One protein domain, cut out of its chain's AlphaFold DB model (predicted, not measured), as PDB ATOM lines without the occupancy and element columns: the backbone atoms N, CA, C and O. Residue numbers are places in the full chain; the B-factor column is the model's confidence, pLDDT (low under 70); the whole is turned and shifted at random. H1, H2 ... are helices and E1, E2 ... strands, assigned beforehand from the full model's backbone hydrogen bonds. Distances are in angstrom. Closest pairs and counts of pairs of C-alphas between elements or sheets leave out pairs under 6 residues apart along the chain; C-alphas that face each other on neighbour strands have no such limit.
ATOM      1  N   ILE A  79     253.257  11.017 152.777       70.75
ATOM      2  CA  ILE A  79     254.061  11.519 153.901       70.75
ATOM      3  C   ILE A  79     254.950  10.391 154.432       70.75
ATOM      4  O   ILE A  79     254.442   9.352 154.883       70.75
ATOM      5  N   ASP A  80     256.264  10.646 154.439       78.62
ATOM      6  CA  ASP A  80     257.278   9.747 154.995       78.62
ATOM      7  C   ASP A  80     256.853   9.254 156.397       78.62
ATOM      8  O   ASP A  80     256.501  10.073 157.263       78.62
ATOM      9  N   PRO A  81     256.855   7.926 156.646       82.06
ATOM     10  CA  PRO A  81     256.502   7.348 157.938       82.06
ATOM     11  C   PRO A  81     257.203   7.991 159.140       82.06
ATOM     12  O   PRO A  81     256.589   8.071 160.206       82.06
ATOM     13  N   ALA A  82     258.430   8.495 158.976       86.62
ATOM     14  CA  ALA A  82     259.185   9.169 160.029       86.62
ATOM     15  C   ALA A  82     258.495  10.443 160.550       86.62
ATOM     16  O   ALA A  82     258.582  10.749 161.740       86.62
ATOM     17  N   PHE A  83     257.764  11.172 159.697       86.81
ATOM     18  CA  PHE A  83     257.094  12.419 160.086       86.81
ATOM     19  C   PHE A  83     255.664  12.212 160.591       86.81
ATOM     20  O   PHE A  83     255.117  13.091 161.262       86.81
ATOM     21  N   ARG A  84     255.047  11.049 160.332       84.00
ATOM     22  CA  ARG A  84     253.644  10.774 160.699       84.00
ATOM     23  C   ARG A  84     253.320  11.031 162.177       84.00
ATOM     24  O   ARG A  84     252.308  11.694 162.416       84.00
ATOM     25  N   PRO A  85     254.137  10.612 163.167       88.25
ATOM     26  CA  PRO A  85     253.831  10.863 164.579       88.25
ATOM     27  C   PRO A  85     253.784  12.357 164.933       88.25
ATOM     28  O   PRO A  85     253.042  12.770 165.822       88.25
ATOM     29  N   ILE A  86     254.576  13.179 164.238       91.25
ATOM     30  CA  ILE A  86     254.608  14.632 164.436       91.25
ATOM     31  C   ILE A  86     253.385  15.262 163.770       91.25
ATOM     32  O   ILE A  86     252.654  16.013 164.415       91.25
ATOM     33  N   VAL A  87     253.121  14.909 162.507       88.56
ATOM     34  CA  VAL A  87     251.988  15.436 161.732       88.56
ATOM     35  C   VAL A  87     250.650  15.110 162.397       88.56
ATOM     36  O   VAL A  87     249.777  15.968 162.452       88.56
ATOM     37  N   GLN A  88     250.490  13.922 162.983       86.69
ATOM     38  CA  GLN A  88     249.263  13.529 163.693       86.69
ATOM     39  C   GLN A  88     248.950  14.387 164.928       86.69
ATOM     40  O   GLN A  88     247.802  14.445 165.360       86.69
ATOM     41  N   ARG A  89     249.950  15.061 165.509       90.69
ATOM     42  CA  ARG A  89     249.761  15.963 166.659       90.69
ATOM     43  C   ARG A  89     249.346  17.374 166.248       90.69
ATOM     44  O   ARG A  89     248.979  18.175 167.108       90.69
ATOM     45  N   LEU A  90     249.443  17.703 164.963       90.19
ATOM     46  CA  LEU A  90     249.042  18.999 164.436       90.19
ATOM     47  C   LEU A  90     247.514  19.123 164.461       90.19
ATOM     48  O   LEU A  90     246.792  18.198 164.105       90.19
ATOM     49  N   LYS A  91     247.013  20.295 164.866       88.69
ATOM     50  CA  LYS A  91     245.562  20.566 164.912       88.69
ATOM     51  C   LYS A  91     244.956  20.832 163.532       88.69
ATOM     52  O   LYS A  91     243.745  20.737 163.371       88.69
ATOM     53  N   SER A  92     245.790  21.210 162.569       86.31
ATOM     54  CA  SER A  92     245.408  21.523 161.196       86.31
ATOM     55  C   SER A  92     246.322  20.797 160.215       86.31
ATOM     56  O   SER A  92     247.482  20.519 160.523       86.31
ATOM     57  N   LYS A  93     245.787  20.525 159.023       82.25
ATOM     58  CA  LYS A  93     246.508  19.962 157.874       82.25
ATOM     59  C   LYS A  93     247.153  21.030 156.993       82.25
ATOM     60  O   LYS A  93     247.967  20.702 156.134       82.25
ATOM     61  N   THR A  94     246.779  22.290 157.194       85.81
ATOM     62  CA  THR A  94     247.360  23.444 156.517       85.81
ATOM     63  C   THR A  94     247.790  24.499 157.525       85.81
ATOM     64  O   THR A  94     247.167  24.654 158.581       85.81
ATOM     65  N   TYR A  95     248.836  25.244 157.183       90.94
ATOM     66  CA  TYR A  95     249.310  26.383 157.962       90.94
ATOM     67  C   TYR A  95     249.570  27.573 157.050       90.94
ATOM     68  O   TYR A  95     249.947  27.402 155.893       90.94
ATOM     69  N   PHE A  96     249.313  28.770 157.570       90.19
ATOM     70  CA  PHE A  96     249.498  30.012 156.832       90.19
ATOM     71  C   PHE A  96     250.983  30.362 156.726       90.19
ATOM     72  O   PHE A  96     251.689  30.314 157.733       90.19
ATOM     73  N   VAL A  97     251.421  30.730 155.528       94.06
ATOM     74  CA  VAL A  97     252.777  31.183 155.217       94.06
ATOM     75  C   VAL A  97     252.703  32.634 154.760       94.06
ATOM     76  O   VAL A  97     251.957  32.958 153.837       94.06
ATOM     77  N   GLU A  98     253.455  33.509 155.429       90.44
ATOM     78  CA  GLU A  98     253.361  34.959 155.232       90.44
ATOM     79  C   GLU A  98     253.929  35.409 153.885       90.44
ATOM     80  O   GLU A  98     253.288  36.224 153.227       90.44
ATOM     81  N   SER A  99     255.068  34.868 153.435       89.25
ATOM     82  CA  SER A  99     255.710  35.290 152.179       89.25
ATOM     83  C   SER A  99     254.831  35.123 150.941       89.25
ATOM     84  O   SER A  99     254.945  35.902 149.995       89.25
ATOM     85  N   ILE A 100     253.946  34.129 150.953       87.25
ATOM     86  CA  ILE A 100     253.026  33.830 149.851       87.25
ATOM     87  C   ILE A 100     251.563  34.126 150.194       87.25
ATOM     88  O   ILE A 100     250.691  33.877 149.373       87.25
ATOM     89  N   GLU A 101     251.289  34.648 151.391       86.75
ATOM     90  CA  GLU A 101     249.945  34.967 151.891       86.75
ATOM     91  C   GLU A 101     248.916  33.821 151.745       86.75
ATOM     92  O   GLU A 101     247.730  34.052 151.477       86.75
ATOM     93  N   GLU A 102     249.344  32.571 151.942       81.94
ATOM     94  CA  GLU A 102     248.534  31.381 151.652       81.94
ATOM     95  C   GLU A 102     248.586  30.308 152.743       81.94
ATOM     96  O   GLU A 102     249.553  30.183 153.489       81.94
ATOM     97  N   TYR A 103     247.534  29.483 152.806       84.56
ATOM     98  CA  TYR A 103     247.518  28.255 153.601       84.56
ATOM     99  C   TYR A 103     248.107  27.099 152.797       84.56
ATOM    100  O   TYR A 103     247.549  26.687 151.783       84.56
ATOM    101  N   VAL A 104     249.199  26.532 153.298       85.44
ATOM    102  CA  VAL A 104     249.957  25.470 152.637       85.44
ATOM    103  C   VAL A 104     249.738  24.141 153.349       85.44
ATOM    104  O   VAL A 104     249.745  24.086 154.579       85.44
ATOM    105  N   LEU A 105     249.546  23.066 152.580       87.38
ATOM    106  CA  LEU A 105     249.440  21.698 153.094       87.38
ATOM    107  C   LEU A 105     250.720  21.267 153.812       87.38
ATOM    108  O   LEU A 105     251.826  21.519 153.335       87.38
ATOM    109  N   VAL A 106     250.570  20.535 154.916       88.19
ATOM    110  CA  VAL A 106     251.701  19.995 155.687       88.19
ATOM    111  C   VAL A 106     252.621  19.124 154.827       88.19
ATOM    112  O   VAL A 106     253.832  19.199 154.994       88.19
ATOM    113  N   SER A 107     252.090  18.359 153.866       84.25
ATOM    114  CA  SER A 107     252.908  17.577 152.925       84.25
ATOM    115  C   SER A 107     253.864  18.454 152.109       84.25
ATOM    116  O   SER A 107     255.045  18.137 151.992       84.25
ATOM    117  N   ARG A 108     253.386  19.600 151.611       86.19
ATOM    118  CA  ARG A 108     254.214  20.579 150.898       86.19
ATOM    119  C   ARG A 108     255.208  21.270 151.832       86.19
ATOM    120  O   ARG A 108     256.366  21.420 151.471       86.19
ATOM    121  N   LEU A 109     254.792  21.620 153.051       91.00
ATOM    122  CA  LEU A 109     255.686  22.214 154.054       91.00
ATOM    123  C   LEU A 109     256.844  21.279 154.442       91.00
ATOM    124  O   LEU A 109     257.955  21.747 154.659       91.00
ATOM    125  N   ILE A 110     256.611  19.964 154.496       89.81
ATOM    126  CA  ILE A 110     257.675  18.970 154.725       89.81
ATOM    127  C   ILE A 110     258.705  18.997 153.584       89.81
ATOM    128  O   ILE A 110     259.901  18.880 153.843       89.81
ATOM    129  N   GLY A 111     258.256  19.175 152.337       87.19
ATOM    130  CA  GLY A 111     259.129  19.288 151.165       87.19
ATOM    131  C   GLY A 111     259.827  20.646 151.011       87.19
ATOM    132  O   GLY A 111     260.852  20.726 150.338       87.19
ATOM    133  N   GLU A 112     259.312  21.704 151.646       92.31
ATOM    134  CA  GLU A 112     259.813  23.080 151.534       92.31
ATOM    135  C   GLU A 112     260.117  23.688 152.923       92.31
ATOM    136  O   GLU A 112     259.312  24.456 153.462       92.31
ATOM    137  N   PRO A 113     261.299  23.407 153.517       91.81
ATOM    138  CA  PRO A 113     261.619  23.798 154.895       91.81
ATOM    139  C   PRO A 113     261.553  25.304 155.183       91.81
ATOM    140  O   PRO A 113     261.231  25.692 156.303       91.81
ATOM    141  N   ALA A 114     261.827  26.153 154.188       95.31
ATOM    142  CA  ALA A 114     261.711  27.604 154.333       95.31
ATOM    143  C   ALA A 114     260.259  28.036 154.602       95.31
ATOM    144  O   ALA A 114     260.010  28.833 155.503       95.31
ATOM    145  N   LEU A 115     259.288  27.446 153.891       95.19
ATOM    146  CA  LEU A 115     257.870  27.728 154.118       95.19
ATOM    147  C   LEU A 115     257.401  27.182 155.473       95.19
ATOM    148  O   LEU A 115     256.563  27.794 156.134       95.19
ATOM    149  N   LEU A 116     257.939  26.037 155.909       96.19
ATOM    150  CA  LEU A 116     257.635  25.473 157.226       96.19
ATOM    151  C   LEU A 116     258.146  26.361 158.370       96.19
ATOM    152  O   LEU A 116     257.432  26.544 159.356       96.19
ATOM    153  N   ASP A 117     259.349  26.921 158.235       97.62
ATOM    154  CA  ASP A 117     259.917  27.878 159.191       97.62
ATOM    155  C   ASP A 117     259.048  29.142 159.301       97.62
ATOM    156  O   ASP A 117     258.689  29.566 160.400       97.62
ATOM    157  N   GLU A 118     258.607  29.696 158.172       97.25
ATOM    158  CA  GLU A 118     257.670  30.821 158.166       97.25
ATOM    159  C   GLU A 118     256.328  30.480 158.826       97.25
ATOM    160  O   GLU A 118     255.856  31.220 159.694       97.25
ATOM    161  N   ALA A 119     255.729  29.339 158.471       96.81
ATOM    162  CA  ALA A 119     254.481  28.873 159.071       96.81
ATOM    163  C   ALA A 119     254.602  28.717 160.596       96.81
ATOM    164  O   ALA A 119     253.696  29.096 161.348       96.81
ATOM    165  N   GLN A 120     255.734  28.188 161.069       97.00
ATOM    166  CA  GLN A 120     256.029  28.045 162.491       97.00
ATOM    167  C   GLN A 120     256.154  29.411 163.180       97.00
ATOM    168  O   GLN A 120     255.538  29.611 164.233       97.00
ATOM    169  N   LYS A 121     256.886  30.363 162.589       97.50
ATOM    170  CA  LYS A 121     257.059  31.722 163.129       97.50
ATOM    171  C   LYS A 121     255.740  32.479 163.204       97.50
ATOM    172  O   LYS A 121     255.432  33.078 164.239       97.50
ATOM    173  N   PHE A 122     254.935  32.415 162.146       95.81
ATOM    174  CA  PHE A 122     253.602  33.007 162.124       95.81
ATOM    175  C   PHE A 122     252.730  32.440 163.247       95.81
ATOM    176  O   PHE A 122     252.115  33.187 164.012       95.81
ATOM    177  N   MET A 123     252.716  31.113 163.402       95.50
ATOM    178  CA  MET A 123     251.873  30.466 164.400       95.50
ATOM    179  C   MET A 123     252.342  30.725 165.835       95.50
ATOM    180  O   MET A 123     251.517  30.891 166.734       95.50
ATOM    181  N   HIS A 124     253.652  30.858 166.051       96.38
ATOM    182  CA  HIS A 124     254.198  31.295 167.333       96.38
ATOM    183  C   HIS A 124     253.730  32.712 167.691       96.38
ATOM    184  O   HIS A 124     253.224  32.935 168.791       96.38
ATOM    185  N   ARG A 125     253.820  33.651 166.741       96.50
ATOM    186  CA  ARG A 125     253.374  35.041 166.915       96.50
ATOM    187  C   ARG A 125     251.881  35.130 167.232       96.50
ATOM    188  O   ARG A 125     251.497  35.788 168.192       96.50
ATOM    189  N   LYS A 126     251.041  34.391 166.498       91.25
ATOM    190  CA  LYS A 126     249.595  34.306 166.770       91.25
ATOM    191  C   LYS A 126     249.292  33.744 168.157       91.25
ATOM    192  O   LYS A 126     248.359  34.201 168.813       91.25
ATOM    193  N   GLY A 127     250.089  32.783 168.621       93.75
ATOM    194  CA  GLY A 127     250.011  32.288 169.992       93.75
ATOM    195  C   GLY A 127     250.297  33.381 171.021       93.75
ATOM    196  O   GLY A 127     249.524  33.547 171.959       93.75
ATOM    197  N   GLN A 128     251.366  34.156 170.826       96.12
ATOM    198  CA  GLN A 128     251.727  35.268 171.715       96.12
ATOM    199  C   GLN A 128     250.639  36.348 171.762       96.12
ATOM    200  O   GLN A 128     250.252  36.765 172.850       96.12
ATOM    201  N   GLU A 129     250.103  36.745 170.604       94.19
ATOM    202  CA  GLU A 129     248.976  37.686 170.509       94.19
ATOM    203  C   GLU A 129     247.757  37.177 171.296       94.19
ATOM    204  O   GLU A 129     247.151  37.922 172.061       94.19
ATOM    205  N   CYS A 130     247.432  35.888 171.169       93.00
ATOM    206  CA  CYS A 130     246.318  35.268 171.884       93.00
ATOM    207  C   CYS A 130     246.534  35.242 173.407       93.00
ATOM    208  O   CYS A 130     245.607  35.517 174.169       93.00
ATOM    209  N   PHE A 131     247.754  34.944 173.870       95.94
ATOM    210  CA  PHE A 131     248.077  34.996 175.297       95.94
ATOM    211  C   PHE A 131     247.982  36.419 175.855       95.94
ATOM    212  O   PHE A 131     247.386  36.608 176.915       95.94
ATOM    213  N   ALA A 132     248.499  37.411 175.126       95.62
ATOM    214  CA  ALA A 132     248.401  38.814 175.517       95.62
ATOM    215  C   ALA A 132     246.936  39.274 175.617       95.62
ATOM    216  O   ALA A 132     246.542  39.885 176.608       95.62
ATOM    217  N   GLU A 133     246.102  38.915 174.639       94.38
ATOM    218  CA  GLU A 133     244.665  39.211 174.663       94.38
ATOM    219  C   GLU A 133     243.968  38.563 175.872       94.38
ATOM    220  O   GLU A 133     243.169  39.198 176.563       94.38
ATOM    221  N   ALA A 134     244.299  37.307 176.186       95.69
ATOM    222  CA  ALA A 134     243.745  36.615 177.347       95.69
ATOM    223  C   ALA A 134     244.129  37.288 178.679       95.69
ATOM    224  O   ALA A 134     243.327  37.306 179.619       95.69
ATOM    225  N   ASP A 135     245.333  37.854 178.770       97.88
ATOM    226  CA  ASP A 135     245.763  38.621 179.937       97.88
ATOM    227  C   ASP A 135     244.990  39.943 180.061       97.88
ATOM    228  O   ASP A 135     244.503  40.254 181.152       97.88
ATOM    229  N   THR A 136     244.757  40.648 178.950       96.88
ATOM    230  CA  THR A 136     243.890  41.840 178.902       96.88
ATOM    231  C   THR A 136     242.465  41.518 179.361       96.88
ATOM    232  O   THR A 136     241.889  42.225 180.192       96.88
ATOM    233  N   LEU A 137     241.892  40.402 178.900       97.06
ATOM    234  CA  LEU A 137     240.572  39.946 179.350       97.06
ATOM    235  C   LEU A 137     240.548  39.636 180.853       97.06
ATOM    236  O   LEU A 137     239.552  39.903 181.533       97.06
ATOM    237  N   ARG A 138     241.648  39.107 181.404       97.50
ATOM    238  CA  ARG A 138     241.778  38.859 182.845       97.50
ATOM    239  C   ARG A 138     241.808  40.164 183.639       97.50
ATOM    240  O   ARG A 138     241.197  40.226 184.708       97.50
ATOM    241  N   GLU A 139     242.501  41.186 183.144       97.75
ATOM    242  CA  GLU A 139     242.507  42.525 183.741       97.75
ATOM    243  C   GLU A 139     241.103  43.135 183.741       97.75
ATOM    244  O   GLU A 139     240.603  43.528 184.799       97.75
ATOM    245  N   LEU A 140     240.424  43.111 182.590       97.06
ATOM    246  CA  LEU A 140     239.053  43.595 182.455       97.06
ATOM    247  C   LEU A 140     238.110  42.897 183.445       97.06
ATOM    248  O   LEU A 140     237.352  43.554 184.158       97.06
ATOM    249  N   HIS A 141     238.192  41.570 183.547       96.62
ATOM    250  CA  HIS A 141     237.382  40.797 184.485       96.62
ATOM    251  C   HIS A 141     237.626  41.212 185.948       96.62
ATOM    252  O   HIS A 141     236.676  41.375 186.715       96.62
ATOM    253  N   ARG A 142     238.889  41.442 186.343       97.75
ATOM    254  CA  ARG A 142     239.222  41.936 187.691       97.75
ATOM    255  C   ARG A 142     238.637  43.324 187.947       97.75
ATOM    256  O   ARG A 142     238.070  43.540 189.017       97.75
ATOM    257  N   ALA A 143     238.739  44.236 186.981       96.75
ATOM    258  CA  ALA A 143     238.185  45.582 187.094       96.75
ATOM    259  C   ALA A 143     236.654  45.559 187.263       96.75
ATOM    260  O   ALA A 143     236.113  46.257 188.125       96.75
ATOM    261  N   VAL A 144     235.961  44.699 186.508       96.31
ATOM    262  CA  VAL A 144     234.509  44.494 186.631       96.31
ATOM    263  C   VAL A 144     234.135  43.985 188.026       96.31
ATOM    264  O   VAL A 144     233.245  44.552 188.662       96.31
ATOM    265  N   LEU A 145     234.834  42.967 188.542       95.56
ATOM    266  CA  LEU A 145     234.579  42.437 189.887       95.56
ATOM    267  C   LEU A 145     234.859  43.460 190.996       95.56
ATOM    268  O   LEU A 145     234.125  43.503 191.980       95.56
ATOM    269  N   ALA A 146     235.899  44.283 190.853       90.81
ATOM    270  CA  ALA A 146     236.212  45.334 191.819       90.81
ATOM    271  C   ALA A 146     235.120  46.416 191.852       90.81
ATOM    272  O   ALA A 146     234.692  46.821 192.930       90.81
ATOM    273  N   ARG A 147     234.610  46.825 190.682       87.62
ATOM    274  CA  ARG A 147     233.510  47.793 190.575       87.62
ATOM    275  C   ARG A 147     232.205  47.259 191.165       87.62
ATOM    276  O   ARG A 147     231.529  47.991 191.876       87.62
ATOM    277  N   GLY A 148     231.873  45.992 190.912       76.31
ATOM    278  CA  GLY A 148     230.665  45.356 191.451       76.31
ATOM    279  C   GLY A 148     230.686  45.120 192.967       76.31
ATOM    280  O   GLY A 148     229.636  44.895 193.549       76.31
ATOM    281  N   ARG A 149     231.862  45.172 193.611       69.50
ATOM    282  CA  ARG A 149     232.015  45.109 195.078       69.50
ATOM    283  C   ARG A 149     231.996  46.482 195.759       69.50
ATOM    284  O   ARG A 149     231.960  46.538 196.982       69.50
ATOM    285  N   ALA A 150     232.096  47.561 194.984       60.34
ATOM    286  CA  ALA A 150     232.120  48.941 195.469       60.34
ATOM    287  C   ALA A 150     230.755  49.650 195.336       60.34
ATOM    288  O   ALA A 150     230.666  50.848 195.597       60.34
ATOM    289  N   SER A 151     229.714  48.933 194.896       51.81
ATOM    290  CA  SER A 151     228.298  49.341 194.903       51.81
ATOM    291  C   SER A 151     227.527  48.476 195.889       51.81
ATOM    292  O   SER A 151     226.553  49.003 196.461       51.81
TER     293      SER A 151
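What this domain is: This is residues 79 to 151 of the 151 residues of an uncharacterized protein of Xanthobacter tagetidis (UniProt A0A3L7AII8). The hairpin E1 and E2, the short helices H1 and H2 and residues 114 to 123 of H3 make a small head, from which residues 124 to 151 stick out as one long arm. The 73 printed residues, mostly helix, run H1, E1, E2, H2, H3, with an antiparallel sheet E1 - E2. The whole is extended, with radius of gyration of the C-alphas 19.0 A and spans of 63 by 27 by 14 A.

Where its parts are: Find C-alpha 94 at (247.360, 23.444, 156.517), where E1, residues 94 to 97, begins; E2 is residues 102 to 105. H1 is residues 84 to 87 and H2 residues 106 to 111. H3, residues 113 to 148, runs 52.5 A to C-alpha 148 at (230.665, 45.356, 191.451).

How they stand to each other: Across the hairpin, look for N 95 and O 104, 3.0 A apart, within hydrogen-bond range. The closest C-alphas of E1 and H3, Val 97 and Ala 119, are 4.8 A apart. H2 and H3 only just touch, only at the corner, with 3 pairs of C-alphas within 8 A, the closest Leu 109 and Leu 116, 4.9 A. H1 and H2 are close but not clearly touching, C-alphas 87 and 106 being 7.6 A apart. Every O i to N i+4 pair is within hydrogen-bond range in H2 and H3; H1 is too short for one.

The domain as a whole: The farthest C-alphas, Asp 80 and Ser 151, are 63.2 A apart. The printed part has no cut and no long link; residues 149 to 151 have pLDDT under 70.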